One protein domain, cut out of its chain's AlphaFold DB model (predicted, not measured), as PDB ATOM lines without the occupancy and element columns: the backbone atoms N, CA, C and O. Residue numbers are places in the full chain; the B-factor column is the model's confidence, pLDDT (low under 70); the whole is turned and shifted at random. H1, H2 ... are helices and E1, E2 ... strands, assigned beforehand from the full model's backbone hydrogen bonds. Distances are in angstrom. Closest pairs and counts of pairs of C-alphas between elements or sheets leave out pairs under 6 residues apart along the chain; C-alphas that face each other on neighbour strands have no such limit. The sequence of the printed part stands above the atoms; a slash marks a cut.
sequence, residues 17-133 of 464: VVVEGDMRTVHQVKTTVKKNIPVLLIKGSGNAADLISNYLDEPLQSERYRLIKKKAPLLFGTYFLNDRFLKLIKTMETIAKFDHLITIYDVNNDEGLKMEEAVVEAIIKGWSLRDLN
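Overview. This is residues 17 to 133 of the 464 residues of the protein "LSDAT_euk domain-containing protein" of Mytilus coruscus (UniProt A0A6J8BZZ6). A small two-stranded parallel sheet, E1 and E2, stands between helix H5, which covers one face with its residues 115 to 126, and helix H2, with a part of H1, over the other. H3 folds back along H2 on the side away from the sheet, and the end of H4 meets H1 and H2 while its beginning lies far out. The printed part has 117 residues with five named helices and two named strands, in the order H1 E1 H2 H3 H4 E2 H5, and its class is mostly helix. It is compact, with a radius of gyration of the C-alphas of 14.2 A, and spans 39 by 34 by 25 A.

Arrangement. Residues 17 to 18 pair in parallel with residues 40 to 41 of E1, residues 39 to 43. H1, residues 23 to 34, touches H2, residues 47 to 57, with residues 23 to 26 alone; the closest C-alphas are those of Val 26 and Ala 48, 6.0 A, at a steep tilt of 50 degrees. H2 and H3, residues 61 to 76, form a helical hairpin: they touch at Asn 47 and Leu 75, C-alphas 5.0 A apart, at a shallow tilt of 15 degrees, opposite ways. H4, residues 82 to 96, touches H1 with residues 91 to 95 alone, closest at the C-alphas of Lys 30 and Ile 95, 5.6 A. H4 and H2 only just touch, with 3 pairs of C-alphas within 8 A, the closest those of Leu 56 and Ala 96, 6.4 A. E2, residues 102 to 106, is the parallel neighbour of E1, with N 41 and O 103 at 2.8 A and N 103 and O 39 at 2.9 A. E1, H2 H3 H4 and E2 form a strand-helix-strand unit, two parallel neighbour strands with helices between. H5, residues 115 to 133, touches no helix; its C-alpha closest to E2 is that of Ala 122, 5.4 A from that of Thr 103. Each O i to N i+4 pair is within hydrogen-bond range in H1, H2 and H4, against 8 of 12 in H3 and 11 of 15 in H5.

Along the chain. H1 begins at C-alpha 23, (-31.921, 9.823, 4.893), and is 17.2 A long. E1 measures 12.5 A, H2 15.5 A, H3 22.0 A with a kink of 32 degrees near residue 70, H4 21.1 A and E2 13.0 A. H5, 28.1 A, ends at C-alpha 133, (-6.214, -2.704, 13.448).

Size, cuts and confidence. The C-alphas farthest apart, those of Asp 83 and Gly 112, are 42.4 A apart. The printed part has no cut and no long link. Its mean pLDDT is 81.1, with residues 110 to 114, 116 to 117, 120, 124 and 126 to 133 under 70.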
ATOM      1  N   VAL A  17     -28.283  -5.316   8.242       92.50
ATOM      2  CA  VAL A  17     -28.782  -5.487   6.870       92.50
ATOM      3  C   VAL A  17     -29.608  -4.264   6.485       92.50
ATOM      4  O   VAL A  17     -30.504  -3.863   7.230       92.50
ATOM      5  N   VAL A  18     -29.303  -3.664   5.337       93.12
ATOM      6  CA  VAL A  18     -30.021  -2.510   4.786       93.12
ATOM      7  C   VAL A  18     -30.653  -2.926   3.468       93.12
ATOM      8  O   VAL A  18     -29.947  -3.216   2.505       93.12
ATOM      9  N   VAL A  19     -31.982  -2.950   3.447       89.25
ATOM     10  CA  VAL A  19     -32.771  -3.265   2.252       89.25
ATOM     11  C   VAL A  19     -33.180  -1.963   1.583       89.25
ATOM     12  O   VAL A  19     -32.626  -1.580   0.571       89.25
ATOM     13  N   GLU A  20     -34.072  -1.208   2.200       87.62
ATOM     14  CA  GLU A  20     -34.435   0.135   1.762       87.62
ATOM     15  C   GLU A  20     -34.000   1.144   2.837       87.62
ATOM     16  O   GLU A  20     -33.388   0.794   3.854       87.62
ATOM     17  N   GLY A  21     -34.322   2.417   2.652       89.25
ATOM     18  CA  GLY A  21     -34.219   3.378   3.734       89.25
ATOM     19  C   GLY A  21     -34.341   4.813   3.282       89.25
ATOM     20  O   GLY A  21     -34.244   5.126   2.101       89.25
ATOM     21  N   ASP A  22     -34.487   5.696   4.255       89.12
ATOM     22  CA  ASP A  22     -34.512   7.132   4.047       89.12
ATOM     23  C   ASP A  22     -33.148   7.761   4.404       89.12
ATOM     24  O   ASP A  22     -32.136   7.097   4.658       89.12
ATOM     25  N   MET A  23     -33.112   9.090   4.469       85.31
ATOM     26  CA  MET A  23     -31.921   9.823   4.893       85.31
ATOM     27  C   MET A  23     -31.470   9.470   6.330       85.31
ATOM     28  O   MET A  23     -30.285   9.607   6.648       85.31
ATOM     29  N   ARG A  24     -32.376   9.008   7.207       88.94
ATOM     30  CA  ARG A  24     -32.031   8.569   8.569       88.94
ATOM     31  C   ARG A  24     -31.275   7.248   8.517       88.94
ATOM     32  O   ARG A  24     -30.268   7.125   9.213       88.94
ATOM     33  N   THR A  25     -31.667   6.329   7.635       92.38
ATOM     34  CA  THR A  25     -30.941   5.072   7.401       92.38
ATOM     35  C   THR A  25     -29.495   5.331   6.981       92.38
ATOM     36  O   THR A  25     -28.577   4.738   7.542       92.38
ATOM     37  N   VAL A  26     -29.249   6.298   6.088       90.94
ATOM     38  CA  VAL A  26     -27.877   6.698   5.707       90.94
ATOM     39  C   VAL A  26     -27.065   7.162   6.926       90.94
ATOM     40  O   VAL A  26     -25.886   6.827   7.083       90.94
ATOM     41  N   HIS A  27     -27.688   7.919   7.831       91.12
ATOM     42  CA  HIS A  27     -27.033   8.366   9.059       91.12
ATOM     43  C   HIS A  27     -26.776   7.216  10.045       91.12
ATOM     44  O   HIS A  27     -25.729   7.172  10.700       91.12
ATOM     45  N   GLN A  28     -27.706   6.264  10.130       92.44
ATOM     46  CA  GLN A  28     -27.562   5.057  10.932       92.44
ATOM     47  C   GLN A  28     -26.410   4.193  10.419       92.44
ATOM     48  O   GLN A  28     -25.563   3.812  11.220       92.44
ATOM     49  N   VAL A  29     -26.288   3.988   9.103       93.00
ATOM     50  CA  VAL A  29     -25.157   3.270   8.489       93.00
ATOM     51  C   VAL A  29     -23.829   3.908   8.890       93.00
ATOM     52  O   VAL A  29     -22.957   3.214   9.407       93.00
ATOM     53  N   LYS A  30     -23.695   5.239   8.779       92.38
ATOM     54  CA  LYS A  30     -22.499   5.963   9.254       92.38
ATOM     55  C   LYS A  30     -22.194   5.708  10.733       92.38
ATOM     56  O   LYS A  30     -21.028   5.640  11.120       92.38
ATOM     57  N   THR A  31     -23.219   5.631  11.572       92.25
ATOM     58  CA  THR A  31     -23.056   5.418  13.016       92.25
ATOM     59  C   THR A  31     -22.642   3.975  13.311       92.25
ATOM     60  O   THR A  31     -21.779   3.745  14.153       92.25
ATOM     61  N   THR A  32     -23.191   3.014  12.571       90.25
ATOM     62  CA  THR A  32     -22.901   1.580  12.672       90.25
ATOM     63  C   THR A  32     -21.479   1.248  12.227       90.25
ATOM     64  O   THR A  32     -20.747   0.608  12.983       90.25
ATOM     65  N   VAL A  33     -21.030   1.765  11.077       89.19
ATOM     66  CA  VAL A  33     -19.648   1.538  10.607       89.19
ATOM     67  C   VAL A  33     -18.620   2.150  11.561       89.19
ATOM     68  O   VAL A  33     -17.591   1.542  11.834       89.19
ATOM     69  N   LYS A  34     -18.926   3.300  12.181       87.62
ATOM     70  CA  LYS A  34     -18.078   3.894  13.231       87.62
ATOM     71  C   LYS A  34     -17.971   3.036  14.491       87.62
ATOM     72  O   LYS A  34     -16.965   3.115  15.187       87.62
ATOM     73  N   LYS A  35     -18.995   2.233  14.792       86.75
ATOM     74  CA  LYS A  35     -18.986   1.252  15.889       86.75
ATOM     75  C   LYS A  35     -18.291  -0.062  15.497       86.75
ATOM     76  O   LYS A  35     -18.346  -1.020  16.262       86.75
ATOM     77  N   ASN A  36     -17.630  -0.118  14.334       80.81
ATOM     78  CA  ASN A  36     -16.994  -1.313  13.773       80.81
ATOM     79  C   ASN A  36     -17.962  -2.490  13.577       80.81
ATOM     80  O   ASN A  36     -17.569  -3.647  13.736       80.81
ATOM     81  N   ILE A  37     -19.230  -2.215  13.271       85.69
ATOM     82  CA  ILE A  37     -20.235  -3.242  12.978       85.69
ATOM     83  C   ILE A  37     -20.347  -3.371  11.449       85.69
ATOM     84  O   ILE A  37     -20.532  -2.343  10.791       85.69
ATOM     85  N   PRO A  38     -20.216  -4.586  10.880       87.31
ATOM     86  CA  PRO A  38     -20.357  -4.794   9.443       87.31
ATOM     87  C   PRO A  38     -21.780  -4.482   8.962       87.31
ATOM     88  O   PRO A  38     -22.756  -4.637   9.706       87.31
ATOM     89  N   VAL A  39     -21.888  -4.037   7.711       92.56
ATOM     90  CA  VAL A  39     -23.140  -3.649   7.058       92.56
ATOM     91  C   VAL A  39     -23.272  -4.388   5.726       92.56
ATOM     92  O   VAL A  39     -22.378  -4.309   4.886       92.56
ATOM     93  N   LEU A  40     -24.396  -5.072   5.527       92.56
ATOM     94  CA  LEU A  40     -24.794  -5.687   4.264       92.56
ATOM     95  C   LEU A  40     -25.823  -4.781   3.577       92.56
ATOM     96  O   LEU A  40     -26.903  -4.549   4.121       92.56
ATOM     97  N   LEU A  41     -25.477  -4.251   2.407       93.00
ATOM     98  CA  LEU A  41     -26.354  -3.439   1.569       93.00
ATOM     99  C   LEU A  41     -26.962  -4.320   0.485       93.00
ATOM    100  O   LEU A  41     -26.229  -4.944  -0.277       93.00
ATOM    101  N   ILE A  42     -28.285  -4.330   0.387       90.69
ATOM    102  CA  ILE A  42     -28.979  -4.940  -0.743       90.69
ATOM    103  C   ILE A  42     -29.085  -3.874  -1.836       90.69
ATOM    104  O   ILE A  42     -29.589  -2.782  -1.600       90.69
ATOM    105  N   LYS A  43     -28.533  -4.150  -3.013       89.12
ATOM    106  CA  LYS A  43     -28.591  -3.281  -4.188       89.12
ATOM    107  C   LYS A  43     -29.754  -3.722  -5.075       89.12
ATOM    108  O   LYS A  43     -30.002  -4.912  -5.247       89.12
ATOM    109  N   GLY A  44     -30.479  -2.746  -5.612       86.06
ATOM    110  CA  GLY A  44     -31.717  -2.936  -6.369       86.06
ATOM    111  C   GLY A  44     -32.991  -2.791  -5.532       86.06
ATOM    112  O   GLY A  44     -34.085  -2.823  -6.089       86.06
ATOM    113  N   SER A  45     -32.879  -2.606  -4.216       85.50
ATOM    114  CA  SER A  45     -34.014  -2.444  -3.297       85.50
ATOM    115  C   SER A  45     -34.448  -0.991  -3.079       85.50
ATOM    116  O   SER A  45     -35.486  -0.765  -2.464       85.50
ATOM    117  N   GLY A  46     -33.710  -0.006  -3.601       84.12
ATOM    118  CA  GLY A  46     -34.140   1.391  -3.636       84.12
ATOM    119  C   GLY A  46     -33.561   2.318  -2.561       84.12
ATOM    120  O   GLY A  46     -32.842   1.939  -1.631       84.12
ATOM    121  N   ASN A  47     -33.895   3.599  -2.723       88.94
ATOM    122  CA  ASN A  47     -33.653   4.710  -1.803       88.94
ATOM    123  C   ASN A  47     -32.245   4.760  -1.183       88.94
ATOM    124  O   ASN A  47     -31.261   4.961  -1.898       88.94
ATOM    125  N   ALA A  48     -32.120   4.653   0.143       90.00
ATOM    126  CA  ALA A  48     -30.834   4.780   0.825       90.00
ATOM    127  C   ALA A  48     -29.829   3.686   0.443       90.00
ATOM    128  O   ALA A  48     -28.645   3.994   0.314       90.00
ATOM    129  N   ALA A  49     -30.279   2.442   0.262       90.44
ATOM    130  CA  ALA A  49     -29.390   1.332  -0.065       90.44
ATOM    131  C   ALA A  49     -28.768   1.527  -1.450       90.44
ATOM    132  O   ALA A  49     -27.544   1.498  -1.582       90.44
ATOM    133  N   ASP A  50     -29.594   1.881  -2.439       90.44
ATOM    134  CA  ASP A  50     -29.125   2.187  -3.791       90.44
ATOM    135  C   ASP A  50     -28.293   3.463  -3.858       90.44
ATOM    136  O   ASP A  50     -27.353   3.559  -4.645       90.44
ATOM    137  N   LEU A  51     -28.605   4.477  -3.051       90.50
ATOM    138  CA  LEU A  51     -27.789   5.683  -3.022       90.50
ATOM    139  C   LEU A  51     -26.374   5.389  -2.503       90.50
ATOM    140  O   LEU A  51     -25.410   5.918  -3.058       90.50
ATOM    141  N   ILE A  52     -26.250   4.572  -1.451       91.38
ATOM    142  CA  ILE A  52     -24.953   4.206  -0.872       91.38
ATOM    143  C   ILE A  52     -24.197   3.265  -1.816       91.38
ATOM    144  O   ILE A  52     -23.026   3.523  -2.082       91.38
ATOM    145  N   SER A  53     -24.845   2.230  -2.358       91.06
ATOM    146  CA  SER A  53     -24.197   1.275  -3.268       91.06
ATOM    147  C   SER A  53     -23.661   1.971  -4.521       91.06
ATOM    148  O   SER A  53     -22.472   1.889  -4.807       91.06
ATOM    149  N   ASN A  54     -24.479   2.798  -5.181       88.62
ATOM    150  CA  ASN A  54     -24.054   3.563  -6.356       88.62
ATOM    151  C   ASN A  54     -22.918   4.557  -6.057       88.62
ATOM    152  O   ASN A  54     -22.154   4.906  -6.952       88.62
ATOM    153  N   TYR A  55     -22.836   5.078  -4.829       90.12
ATOM    154  CA  TYR A  55     -21.741   5.960  -4.427       90.12
ATOM    155  C   TYR A  55     -20.433   5.189  -4.210       90.12
ATOM    156  O   TYR A  55     -19.362   5.725  -4.501       90.12
ATOM    157  N   LEU A  56     -20.511   3.964  -3.682       88.19
ATOM    158  CA  LEU A  56     -19.357   3.093  -3.461       88.19
ATOM    159  C   LEU A  56     -18.825   2.506  -4.774       88.19
ATOM    160  O   LEU A  56     -17.610   2.492  -4.955       88.19
ATOM    161  N   ASP A  57     -19.717   2.140  -5.699       87.31
ATOM    162  CA  ASP A  57     -19.375   1.613  -7.028       87.31
ATOM    163  C   ASP A  57     -18.619   2.632  -7.901       87.31
ATOM    164  O   ASP A  57     -17.843   2.254  -8.775       87.31
ATOM    165  N   GLU A  58     -18.823   3.935  -7.679       85.50
ATOM    166  CA  GLU A  58     -18.192   4.990  -8.477       85.50
ATOM    167  C   GLU A  58     -16.737   5.238  -8.021       85.50
ATOM    168  O   GLU A  58     -16.528   5.675  -6.884       85.50
ATOM    169  N   PRO A  59     -15.706   5.031  -8.863       76.88
ATOM    170  CA  PRO A  59     -14.308   5.214  -8.461       76.88
ATOM    171  C   PRO A  59     -13.869   6.688  -8.405       76.88
ATOM    172  O   PRO A  59     -12.962   7.039  -7.643       76.88
ATOM    173  N   LEU A  60     -14.491   7.576  -9.187       81.00
ATOM    174  CA  LEU A  60     -14.064   8.972  -9.323       81.00
ATOM    175  C   LEU A  60     -14.759   9.886  -8.303       81.00
ATOM    176  O   LEU A  60     -15.973  10.084  -8.335       81.00
ATOM    177  N   GLN A  61     -13.980  10.544  -7.434       75.31
ATOM    178  CA  GLN A  61     -14.520  11.483  -6.433       75.31
ATOM    179  C   GLN A  61     -15.311  12.645  -7.057       75.31
ATOM    180  O   GLN A  61     -16.326  13.072  -6.503       75.31
ATOM    181  N   SER A  62     -14.875  13.138  -8.218       76.69
ATOM    182  CA  SER A  62     -15.538  14.225  -8.947       76.69
ATOM    183  C   SER A  62     -16.944  13.833  -9.416       76.69
ATOM    184  O   SER A  62     -17.881  14.626  -9.304       76.69
ATOM    185  N   GLU A  63     -17.113  12.590  -9.875       82.12
ATOM    186  CA  GLU A  63     -18.397  12.077 -10.366       82.12
ATOM    187  C   GLU A  63     -19.323  11.645  -9.227       82.12
ATOM    188  O   GLU A  63     -20.536  11.836  -9.318       82.12
ATOM    189  N   ARG A  64     -18.775  11.201  -8.087       83.56
ATOM    190  CA  ARG A  64     -19.551  10.903  -6.871       83.56
ATOM    191  C   ARG A  64     -20.439  12.070  -6.425       83.56
ATOM    192  O   ARG A  64     -21.610  11.868  -6.098       83.56
ATOM    193  N   TYR A  65     -19.919  13.300  -6.441       82.12
ATOM    194  CA  TYR A  65     -20.698  14.494  -6.084       82.12
ATOM    195  C   TYR A  65     -21.869  14.714  -7.051       82.12
ATOM    196  O   TYR A  65     -23.009  14.951  -6.636       82.12
ATOM    197  N   ARG A  66     -21.597  14.606  -8.355       82.81
ATOM    198  CA  ARG A  66     -22.591  14.779  -9.419       82.81
ATOM    199  C   ARG A  66     -23.666  13.694  -9.364       82.81
ATOM    200  O   ARG A  66     -24.851  13.998  -9.527       82.81
ATOM    201  N   LEU A  67     -23.269  12.458  -9.078       84.19
ATOM    202  CA  LEU A  67     -24.154  11.310  -8.945       84.19
ATOM    203  C   LEU A  67     -25.111  11.479  -7.764       84.19
ATOM    204  O   LEU A  67     -26.317  11.343  -7.961       84.19
ATOM    205  N   ILE A  68     -24.622  11.876  -6.581       84.31
ATOM    206  CA  ILE A  68     -25.498  12.174  -5.432       84.31
ATOM    207  C   ILE A  68     -26.448  13.324  -5.782       84.31
ATOM    208  O   ILE A  68     -27.641  13.238  -5.499       84.31
ATOM    209  N   LYS A  69     -25.955  14.385  -6.435       83.88
ATOM    210  CA  LYS A  69     -26.774  15.565  -6.763       83.88
ATOM    211  C   LYS A  69     -27.930  15.226  -7.700       83.88
ATOM    212  O   LYS A  69     -28.995  15.823  -7.586       83.88
ATOM    213  N   LYS A  70     -27.728  14.260  -8.600       85.06
ATOM    214  CA  LYS A  70     -28.761  13.768  -9.517       85.06
ATOM    215  C   LYS A  70     -29.667  12.722  -8.863       85.06
ATOM    216  O   LYS A  70     -30.880  12.832  -8.979       85.06
ATOM    217  N   LYS A  71     -29.098  11.711  -8.196       83.81
ATOM    218  CA  LYS A  71     -29.837  10.539  -7.697       83.81
ATOM    219  C   LYS A  71     -30.532  10.773  -6.356       83.81
ATOM    220  O   LYS A  71     -31.635  10.277  -6.186       83.81
ATOM    221  N   ALA A  72     -29.953  11.533  -5.424       82.19
ATOM    222  CA  ALA A  72     -30.562  11.721  -4.103       82.19
ATOM    223  C   ALA A  72     -31.952  12.392  -4.166       82.19
ATOM    224  O   ALA A  72     -32.861  11.891  -3.507       82.19
ATOM    225  N   PRO A  73     -32.181  13.455  -4.969       83.12
ATOM    226  CA  PRO A  73     -33.521  14.032  -5.113       83.12
ATOM    227  C   PRO A  73     -34.520  13.084  -5.779       83.12
ATOM    228  O   PRO A  73     -35.687  13.073  -5.403       83.12
ATOM    229  N   LEU A  74     -34.056  12.289  -6.752       83.44
ATOM    230  CA  LEU A  74     -34.887  11.318  -7.470       83.44
ATOM    231  C   LEU A  74     -35.337  10.176  -6.557       83.44
ATOM    232  O   LEU A  74     -36.504   9.810  -6.578       83.44
ATOM    233  N   LEU A  75     -34.417   9.643  -5.754       81.38
ATOM    234  CA  LEU A  75     -34.679   8.526  -4.852       81.38
ATOM    235  C   LEU A  75     -35.562   8.951  -3.672       81.38
ATOM    236  O   LEU A  75     -36.564   8.316  -3.384       81.38
ATOM    237  N   PHE A  76     -35.248  10.068  -3.012       81.81
ATOM    238  CA  PHE A  76     -35.998  10.496  -1.825       81.81
ATOM    239  C   PHE A  76     -37.209  11.387  -2.126       81.81
ATOM    240  O   PHE A  76     -37.853  11.851  -1.187       81.81
ATOM    241  N   GLY A  77     -37.478  11.708  -3.397       76.38
ATOM    242  CA  GLY A  77     -38.588  12.577  -3.800       76.38
ATOM    243  C   GLY A  77     -38.558  13.976  -3.170       76.38
ATOM    244  O   GLY A  77     -39.607  14.581  -2.964       76.38
ATOM    245  N   THR A  78     -37.377  14.490  -2.803       75.19
ATOM    246  CA  THR A  78     -37.238  15.754  -2.058       75.19
ATOM    247  C   THR A  78     -36.120  16.647  -2.588       75.19
ATOM    248  O   THR A  78     -35.078  16.188  -3.057       75.19
ATOM    249  N   TYR A  79     -36.324  17.961  -2.474       70.56
ATOM    250  CA  TYR A  79     -35.306  18.962  -2.786       70.56
ATOM    251  C   TYR A  79     -34.415  19.220  -1.566       70.56
ATOM    252  O   TYR A  79     -34.886  19.535  -0.467       70.56
ATOM    253  N   PHE A  80     -33.102  19.121  -1.764       70.88
ATOM    254  CA  PHE A  80     -32.117  19.378  -0.720       70.88
ATOM    255  C   PHE A  80     -31.672  20.839  -0.747       70.88
ATOM    256  O   PHE A  80     -31.255  21.357  -1.780       70.88
ATOM    257  N   LEU A  81     -31.704  21.486   0.418       76.12
ATOM    258  CA  LEU A  81     -30.991  22.747   0.627       76.12
ATOM    259  C   LEU A  81     -29.480  22.471   0.601       76.12
ATOM    260  O   LEU A  81     -29.054  21.401   1.049       76.12
ATOM    261  N   ASN A  82     -28.681  23.436   0.135       75.25
ATOM    262  CA  ASN A  82     -27.228  23.280  -0.027       75.25
ATOM    263  C   ASN A  82     -26.538  22.762   1.253       75.25
ATOM    264  O   ASN A  82     -25.738  21.832   1.177       75.25
ATOM    265  N   ASP A  83     -26.921  23.253   2.433       79.69
ATOM    266  CA  ASP A  83     -26.324  22.824   3.708       79.69
ATOM    267  C   ASP A  83     -26.640  21.365   4.065       79.69
ATOM    268  O   ASP A  83     -25.773  20.607   4.515       79.69
ATOM    269  N   ARG A  84     -27.884  20.927   3.824       78.06
ATOM    270  CA  ARG A  84     -28.299  19.532   4.054       78.06
ATOM    271  C   ARG A  84     -27.589  18.588   3.089       78.06
ATOM    272  O   ARG A  84     -27.187  17.493   3.481       78.06
ATOM    273  N   PHE A  85     -27.384  19.039   1.857       83.31
ATOM    274  CA  PHE A  85     -26.671  18.291   0.833       83.31
ATOM    275  C   PHE A  85     -25.183  18.116   1.173       83.31
ATOM    276  O   PHE A  85     -24.656  17.005   1.108       83.31
ATOM    277  N   LEU A  86     -24.516  19.174   1.647       84.25
ATOM    278  CA  LEU A  86     -23.135  19.099   2.137       84.25
ATOM    279  C   LEU A  86     -22.998  18.123   3.320       84.25
ATOM    280  O   LEU A  86     -22.048  17.339   3.382       84.25
ATOM    281  N   LYS A  87     -23.976  18.106   4.239       86.81
ATOM    282  CA  LYS A  87     -24.014  17.150   5.362       86.81
ATOM    283  C   LYS A  87     -24.170  15.697   4.891       86.81
ATOM    284  O   LYS A  87     -23.569  14.796   5.490       86.81
ATOM    285  N   LEU A  88     -24.951  15.470   3.834       87.06
ATOM    286  CA  LEU A  88     -25.125  14.159   3.211       87.06
ATOM    287  C   LEU A  88     -23.822  13.678   2.563       87.06
ATOM    288  O   LEU A  88     -23.380  12.570   2.853       87.06
ATOM    289  N   ILE A  89     -23.146  14.527   1.786       86.88
ATOM    290  CA  ILE A  89     -21.861  14.186   1.152       86.88
ATOM    291  C   ILE A  89     -20.810  13.831   2.197       86.88
ATOM    292  O   ILE A  89     -20.216  12.760   2.134       86.88
ATOM    293  N   LYS A  90     -20.663  14.660   3.235       88.88
ATOM    294  CA  LYS A  90     -19.738  14.383   4.344       88.88
ATOM    295  C   LYS A  90     -20.054  13.058   5.047       88.88
ATOM    296  O   LYS A  90     -19.177  12.409   5.622       88.88
ATOM    297  N   THR A  91     -21.325  12.657   5.058       89.94
ATOM    298  CA  THR A  91     -21.764  11.368   5.597       89.94
ATOM    299  C   THR A  91     -21.347  10.219   4.681       89.94
ATOM    300  O   THR A  91     -20.727   9.284   5.182       89.94
ATOM    301  N   MET A  92     -21.561  10.334   3.369       89.81
ATOM    302  CA  MET A  92     -21.136   9.339   2.375       89.81
ATOM    303  C   MET A  92     -19.616   9.171   2.308       89.81
ATOM    304  O   MET A  92     -19.119   8.050   2.323       89.81
ATOM    305  N   GLU A  93     -18.855  10.264   2.362       89.50
ATOM    306  CA  GLU A  93     -17.388  10.221   2.439       89.50
ATOM    307  C   GLU A  93     -16.894   9.503   3.699       89.50
ATOM    308  O   GLU A  93     -15.863   8.837   3.683       89.50
ATOM    309  N   THR A  94     -17.619   9.642   4.817       89.19
ATOM    310  CA  THR A  94     -17.295   8.896   6.039       89.19
ATOM    311  C   THR A  94     -17.544   7.407   5.830       89.19
ATOM    312  O   THR A  94     -16.714   6.609   6.242       89.19
ATOM    313  N   ILE A  95     -18.656   7.040   5.191       90.81
ATOM    314  CA  ILE A  95     -19.027   5.648   4.910       90.81
ATOM    315  C   ILE A  95     -17.997   4.997   3.974       90.81
ATOM    316  O   ILE A  95     -17.486   3.933   4.301       90.81
ATOM    317  N   ALA A  96     -17.587   5.673   2.896       88.25
ATOM    318  CA  ALA A  96     -16.590   5.153   1.953       88.25
ATOM    319  C   ALA A  96     -15.196   4.923   2.559       88.25
ATOM    320  O   ALA A  96     -14.436   4.108   2.049       88.25
ATOM    321  N   LYS A  97     -14.842   5.592   3.667       87.88
ATOM    322  CA  LYS A  97     -13.599   5.283   4.405       87.88
ATOM    323  C   LYS A  97     -13.638   3.907   5.079       87.88
ATOM    324  O   LYS A  97     -12.587   3.330   5.337       87.88
ATOM    325  N   PHE A  98     -14.833   3.396   5.376       87.38
ATOM    326  CA  PHE A  98     -15.062   2.094   6.004       87.38
ATOM    327  C   PHE A  98     -15.615   1.069   5.005       87.38
ATOM    328  O   PHE A  98     -16.382   0.195   5.394       87.38
ATOM    329  N   ASP A  99     -15.205   1.145   3.735       84.19
ATOM    330  CA  ASP A  99     -15.593   0.192   2.682       84.19
ATOM    331  C   ASP A  99     -15.338  -1.277   3.075       84.19
ATOM    332  O   ASP A  99     -16.128  -2.176   2.804       84.19
ATOM    333  N   HIS A 100     -14.288  -1.524   3.855       81.62
ATOM    334  CA  HIS A 100     -13.991  -2.852   4.382       81.62
ATOM    335  C   HIS A 100     -15.070  -3.450   5.307       81.62
ATOM    336  O   HIS A 100     -15.101  -4.662   5.484       81.62
ATOM    337  N   LEU A 101     -15.944  -2.637   5.909       85.31
ATOM    338  CA  LEU A 101     -17.071  -3.106   6.726       85.31
ATOM    339  C   LEU A 101     -18.361  -3.249   5.917       85.31
ATOM    340  O   LEU A 101     -19.369  -3.686   6.469       85.31
ATOM    341  N   ILE A 102     -18.352  -2.845   4.647       90.25
ATOM    342  CA  ILE A 102     -19.533  -2.799   3.799       90.25
ATOM    343  C   ILE A 102     -19.433  -3.924   2.775       90.25
ATOM    344  O   ILE A 102     -18.402  -4.128   2.133       90.25
ATOM    345  N   THR A 103     -20.512  -4.684   2.656       88.50
ATOM    346  CA  THR A 103     -20.682  -5.729   1.641       88.50
ATOM    347  C   THR A 103     -21.934  -5.388   0.852       88.50
ATOM    348  O   THR A 103     -22.942  -5.012   1.449       88.50
ATOM    349  N   ILE A 104     -21.852  -5.440  -0.474       90.69
ATOM    350  CA  ILE A 104     -22.954  -5.101  -1.377       90.69
ATOM    351  C   ILE A 104     -23.419  -6.407  -2.017       90.69
ATOM    352  O   ILE A 104     -22.592  -7.126  -2.562       90.69
ATOM    353  N   TYR A 105     -24.713  -6.698  -1.921       88.31
ATOM    354  CA  TYR A 105     -25.366  -7.847  -2.548       88.31
ATOM    355  C   TYR A 105     -26.350  -7.340  -3.601       88.31
ATOM    356  O   TYR A 105     -27.289  -6.619  -3.256       88.31
ATOM    357  N   ASP A 106     -26.121  -7.655  -4.873       86.19
ATOM    358  CA  ASP A 106     -26.942  -7.201  -5.996       86.19
ATOM    359  C   ASP A 106     -27.997  -8.249  -6.354       86.19
ATOM    360  O   ASP A 106     -27.699  -9.288  -6.939       86.19
ATOM    361  N   VAL A 107     -29.262  -7.942  -6.053       79.12
ATOM    362  CA  VAL A 107     -30.398  -8.857  -6.271       79.12
ATOM    363  C   VAL A 107     -30.545  -9.263  -7.739       79.12
ATOM    364  O   VAL A 107     -31.076 -10.334  -8.022       79.12
ATOM    365  N   ASN A 108     -30.104  -8.417  -8.673       74.38
ATOM    366  CA  ASN A 108     -30.321  -8.635 -10.101       74.38
ATOM    367  C   ASN A 108     -29.127  -9.282 -10.806       74.38
ATOM    368  O   ASN A 108     -29.309  -9.830 -11.887       74.38
ATOM    369  N   ASN A 109     -27.921  -9.159 -10.248       70.62
ATOM    370  CA  ASN A 109     -26.681  -9.524 -10.938       70.62
ATOM    371  C   ASN A 109     -25.936 -10.686 -10.263       70.62
ATOM    372  O   ASN A 109     -25.133 -11.351 -10.916       70.62
ATOM    373  N   ASP A 110     -26.224 -10.966  -8.989       66.06
ATOM    374  CA  ASP A 110     -25.650 -12.090  -8.245       66.06
ATOM    375  C   ASP A 110     -26.434 -13.388  -8.525       66.06
ATOM    376  O   ASP A 110     -26.978 -14.036  -7.626       66.06
ATOM    377  N   GLU A 111     -26.511 -13.774  -9.803       52.09
ATOM    378  CA  GLU A 111     -27.123 -15.033 -10.232       52.09
ATOM    379  C   GLU A 111     -26.335 -16.227  -9.660       52.09
ATOM    380  O   GLU A 111     -25.311 -16.649 -10.192       52.09
ATOM    381  N   GLY A 112     -26.816 -16.774  -8.540       55.03
ATOM    382  CA  GLY A 112     -26.291 -17.996  -7.920       55.03
ATOM    383  C   GLY A 112     -25.752 -17.834  -6.497       55.03
ATOM    384  O   GLY A 112     -25.679 -18.832  -5.784       55.03
ATOM    385  N   LEU A 113     -25.453 -16.610  -6.051       59.25
ATOM    386  CA  LEU A 113     -25.050 -16.330  -4.669       59.25
ATOM    387  C   LEU A 113     -26.292 -16.272  -3.777       59.25
ATOM    388  O   LEU A 113     -27.166 -15.410  -3.927       59.25
ATOM    389  N   LYS A 114     -26.387 -17.205  -2.828       67.81
ATOM    390  CA  LYS A 114     -27.483 -17.195  -1.853       67.81
ATOM    391  C   LYS A 114     -27.254 -16.057  -0.862       67.81
ATOM    392  O   LYS A 114     -26.138 -15.848  -0.400       67.81
ATOM    393  N   MET A 115     -28.324 -15.376  -0.447       72.19
ATOM    394  CA  MET A 115     -28.266 -14.320   0.580       72.19
ATOM    395  C   MET A 115     -27.515 -14.762   1.851       72.19
ATOM    396  O   MET A 115     -26.843 -13.961   2.497       72.19
ATOM    397  N   GLU A 116     -27.610 -16.046   2.200       69.69
ATOM    398  CA  GLU A 116     -26.888 -16.659   3.317       69.69
ATOM    399  C   GLU A 116     -25.367 -16.496   3.185       69.69
ATOM    400  O   GLU A 116     -24.722 -16.098   4.150       69.69
ATOM    401  N   GLU A 117     -24.805 -16.724   1.996       67.25
ATOM    402  CA  GLU A 117     -23.370 -16.613   1.704       67.25
ATOM    403  C   GLU A 117     -22.891 -15.164   1.825       67.25
ATOM    404  O   GLU A 117     -21.886 -14.904   2.487       67.25
ATOM    405  N   ALA A 118     -23.671 -14.210   1.308       72.88
ATOM    406  CA  ALA A 118     -23.379 -12.781   1.427       72.88
ATOM    407  C   ALA A 118     -23.376 -12.298   2.892       72.88
ATOM    408  O   ALA A 118     -22.559 -11.463   3.290       72.88
ATOM    409  N   VAL A 119     -24.263 -12.849   3.734       79.00
ATOM    410  CA  VAL A 119     -24.260 -12.595   5.186       79.00
ATOM    411  C   VAL A 119     -22.972 -13.118   5.824       79.00
ATOM    412  O   VAL A 119     -22.375 -12.424   6.652       79.00
ATOM    413  N   VAL A 120     -22.531 -14.322   5.444       69.69
ATOM    414  CA  VAL A 120     -21.297 -14.924   5.967       69.69
ATOM    415  C   VAL A 120     -20.078 -14.095   5.577       69.69
ATOM    416  O   VAL A 120     -19.268 -13.742   6.437       69.69
ATOM    417  N   GLU A 121     -19.973 -13.752   4.295       70.50
ATOM    418  CA  GLU A 121     -18.881 -12.956   3.742       70.50
ATOM    419  C   GLU A 121     -18.775 -11.607   4.456       70.50
ATOM    420  O   GLU A 121     -17.693 -11.228   4.912       70.50
ATOM    421  N   ALA A 122     -19.903 -10.924   4.665       77.69
ATOM    422  CA  ALA A 122     -19.933  -9.640   5.358       77.69
ATOM    423  C   ALA A 122     -19.416  -9.728   6.802       77.69
ATOM    424  O   ALA A 122     -18.701  -8.835   7.275       77.69
ATOM    425  N   ILE A 123     -19.754 -10.808   7.513       75.69
ATOM    426  CA  ILE A 123     -19.264 -11.045   8.875       75.69
ATOM    427  C   ILE A 123     -17.754 -11.295   8.855       75.69
ATOM    428  O   ILE A 123     -17.033 -10.675   9.640       75.69
ATOM    429  N   ILE A 124     -17.266 -12.151   7.953       68.56
ATOM    430  CA  ILE A 124     -15.842 -12.498   7.846       68.56
ATOM    431  C   ILE A 124     -15.013 -11.274   7.471       68.56
ATOM    432  O   ILE A 124     -14.068 -10.940   8.188       68.56
ATOM    433  N   LYS A 125     -15.409 -10.551   6.420       70.69
ATOM    434  CA  LYS A 125     -14.763  -9.313   5.969       70.69
ATOM    435  C   LYS A 125     -14.675  -8.295   7.111       70.69
ATOM    436  O   LYS A 125     -13.618  -7.712   7.363       70.69
ATOM    437  N   GLY A 126     -15.758  -8.153   7.880       68.00
ATOM    438  CA  GLY A 126     -15.808  -7.261   9.036       68.00
ATOM    439  C   GLY A 126     -14.959  -7.702  10.234       68.00
ATOM    440  O   GLY A 126     -14.556  -6.864  11.041       68.00
ATOM    441  N   TRP A 127     -14.688  -8.998  10.384       66.50
ATOM    442  CA  TRP A 127     -13.967  -9.561  11.528       66.50
ATOM    443  C   TRP A 127     -12.474  -9.742  11.270       66.50
ATOM    444  O   TRP A 127     -11.675  -9.393  12.141       66.50
ATOM    445  N   SER A 128     -12.095 -10.201  10.075       58.06
ATOM    446  CA  SER A 128     -10.701 -10.400   9.659       58.06
ATOM    447  C   SER A 128      -9.859  -9.130   9.876       58.06
ATOM    448  O   SER A 128      -8.741  -9.165  10.397       58.06
ATOM    449  N   LEU A 129     -10.450  -7.956   9.627       53.66
ATOM    450  CA  LEU A 129      -9.768  -6.662   9.742       53.66
ATOM    451  C   LEU A 129      -9.831  -6.012  11.137       53.66
ATOM    452  O   LEU A 129      -9.049  -5.097  11.418       53.66
ATOM    453  N   ARG A 130     -10.684  -6.496  12.058       53.12
ATOM    454  CA  ARG A 130     -10.661  -6.042  13.467       53.12
ATOM    455  C   ARG A 130      -9.344  -6.408  14.150       53.12
ATOM    456  O   ARG A 130      -8.860  -5.648  14.990       53.12
ATOM    457  N   ASP A 131      -8.756  -7.541  13.779       44.22
ATOM    458  CA  ASP A 131      -7.516  -8.036  14.378       44.22
ATOM    459  C   ASP A 131      -6.260  -7.353  13.810       44.22
ATOM    460  O   ASP A 131      -5.278  -7.180  14.533       44.22
ATOM    461  N   LEU A 132      -6.298  -6.881  12.560       38.91
ATOM    462  CA  LEU A 132      -5.201  -6.113  11.955       38.91
ATOM    463  C   LEU A 132      -5.093  -4.694  12.541       38.91
ATOM    464  O   LEU A 132      -3.993  -4.230  12.840       38.91
ATOM    465  N   ASN A 133      -6.221  -4.030  12.815       36.72
ATOM    466  CA  ASN A 133      -6.214  -2.704  13.448       36.72
ATOM    467  C   ASN A 133      -5.788  -2.727  14.928       36.72
ATOM    468  O   ASN A 133      -5.238  -1.736  15.412       36.72
TER     469      ASN A 133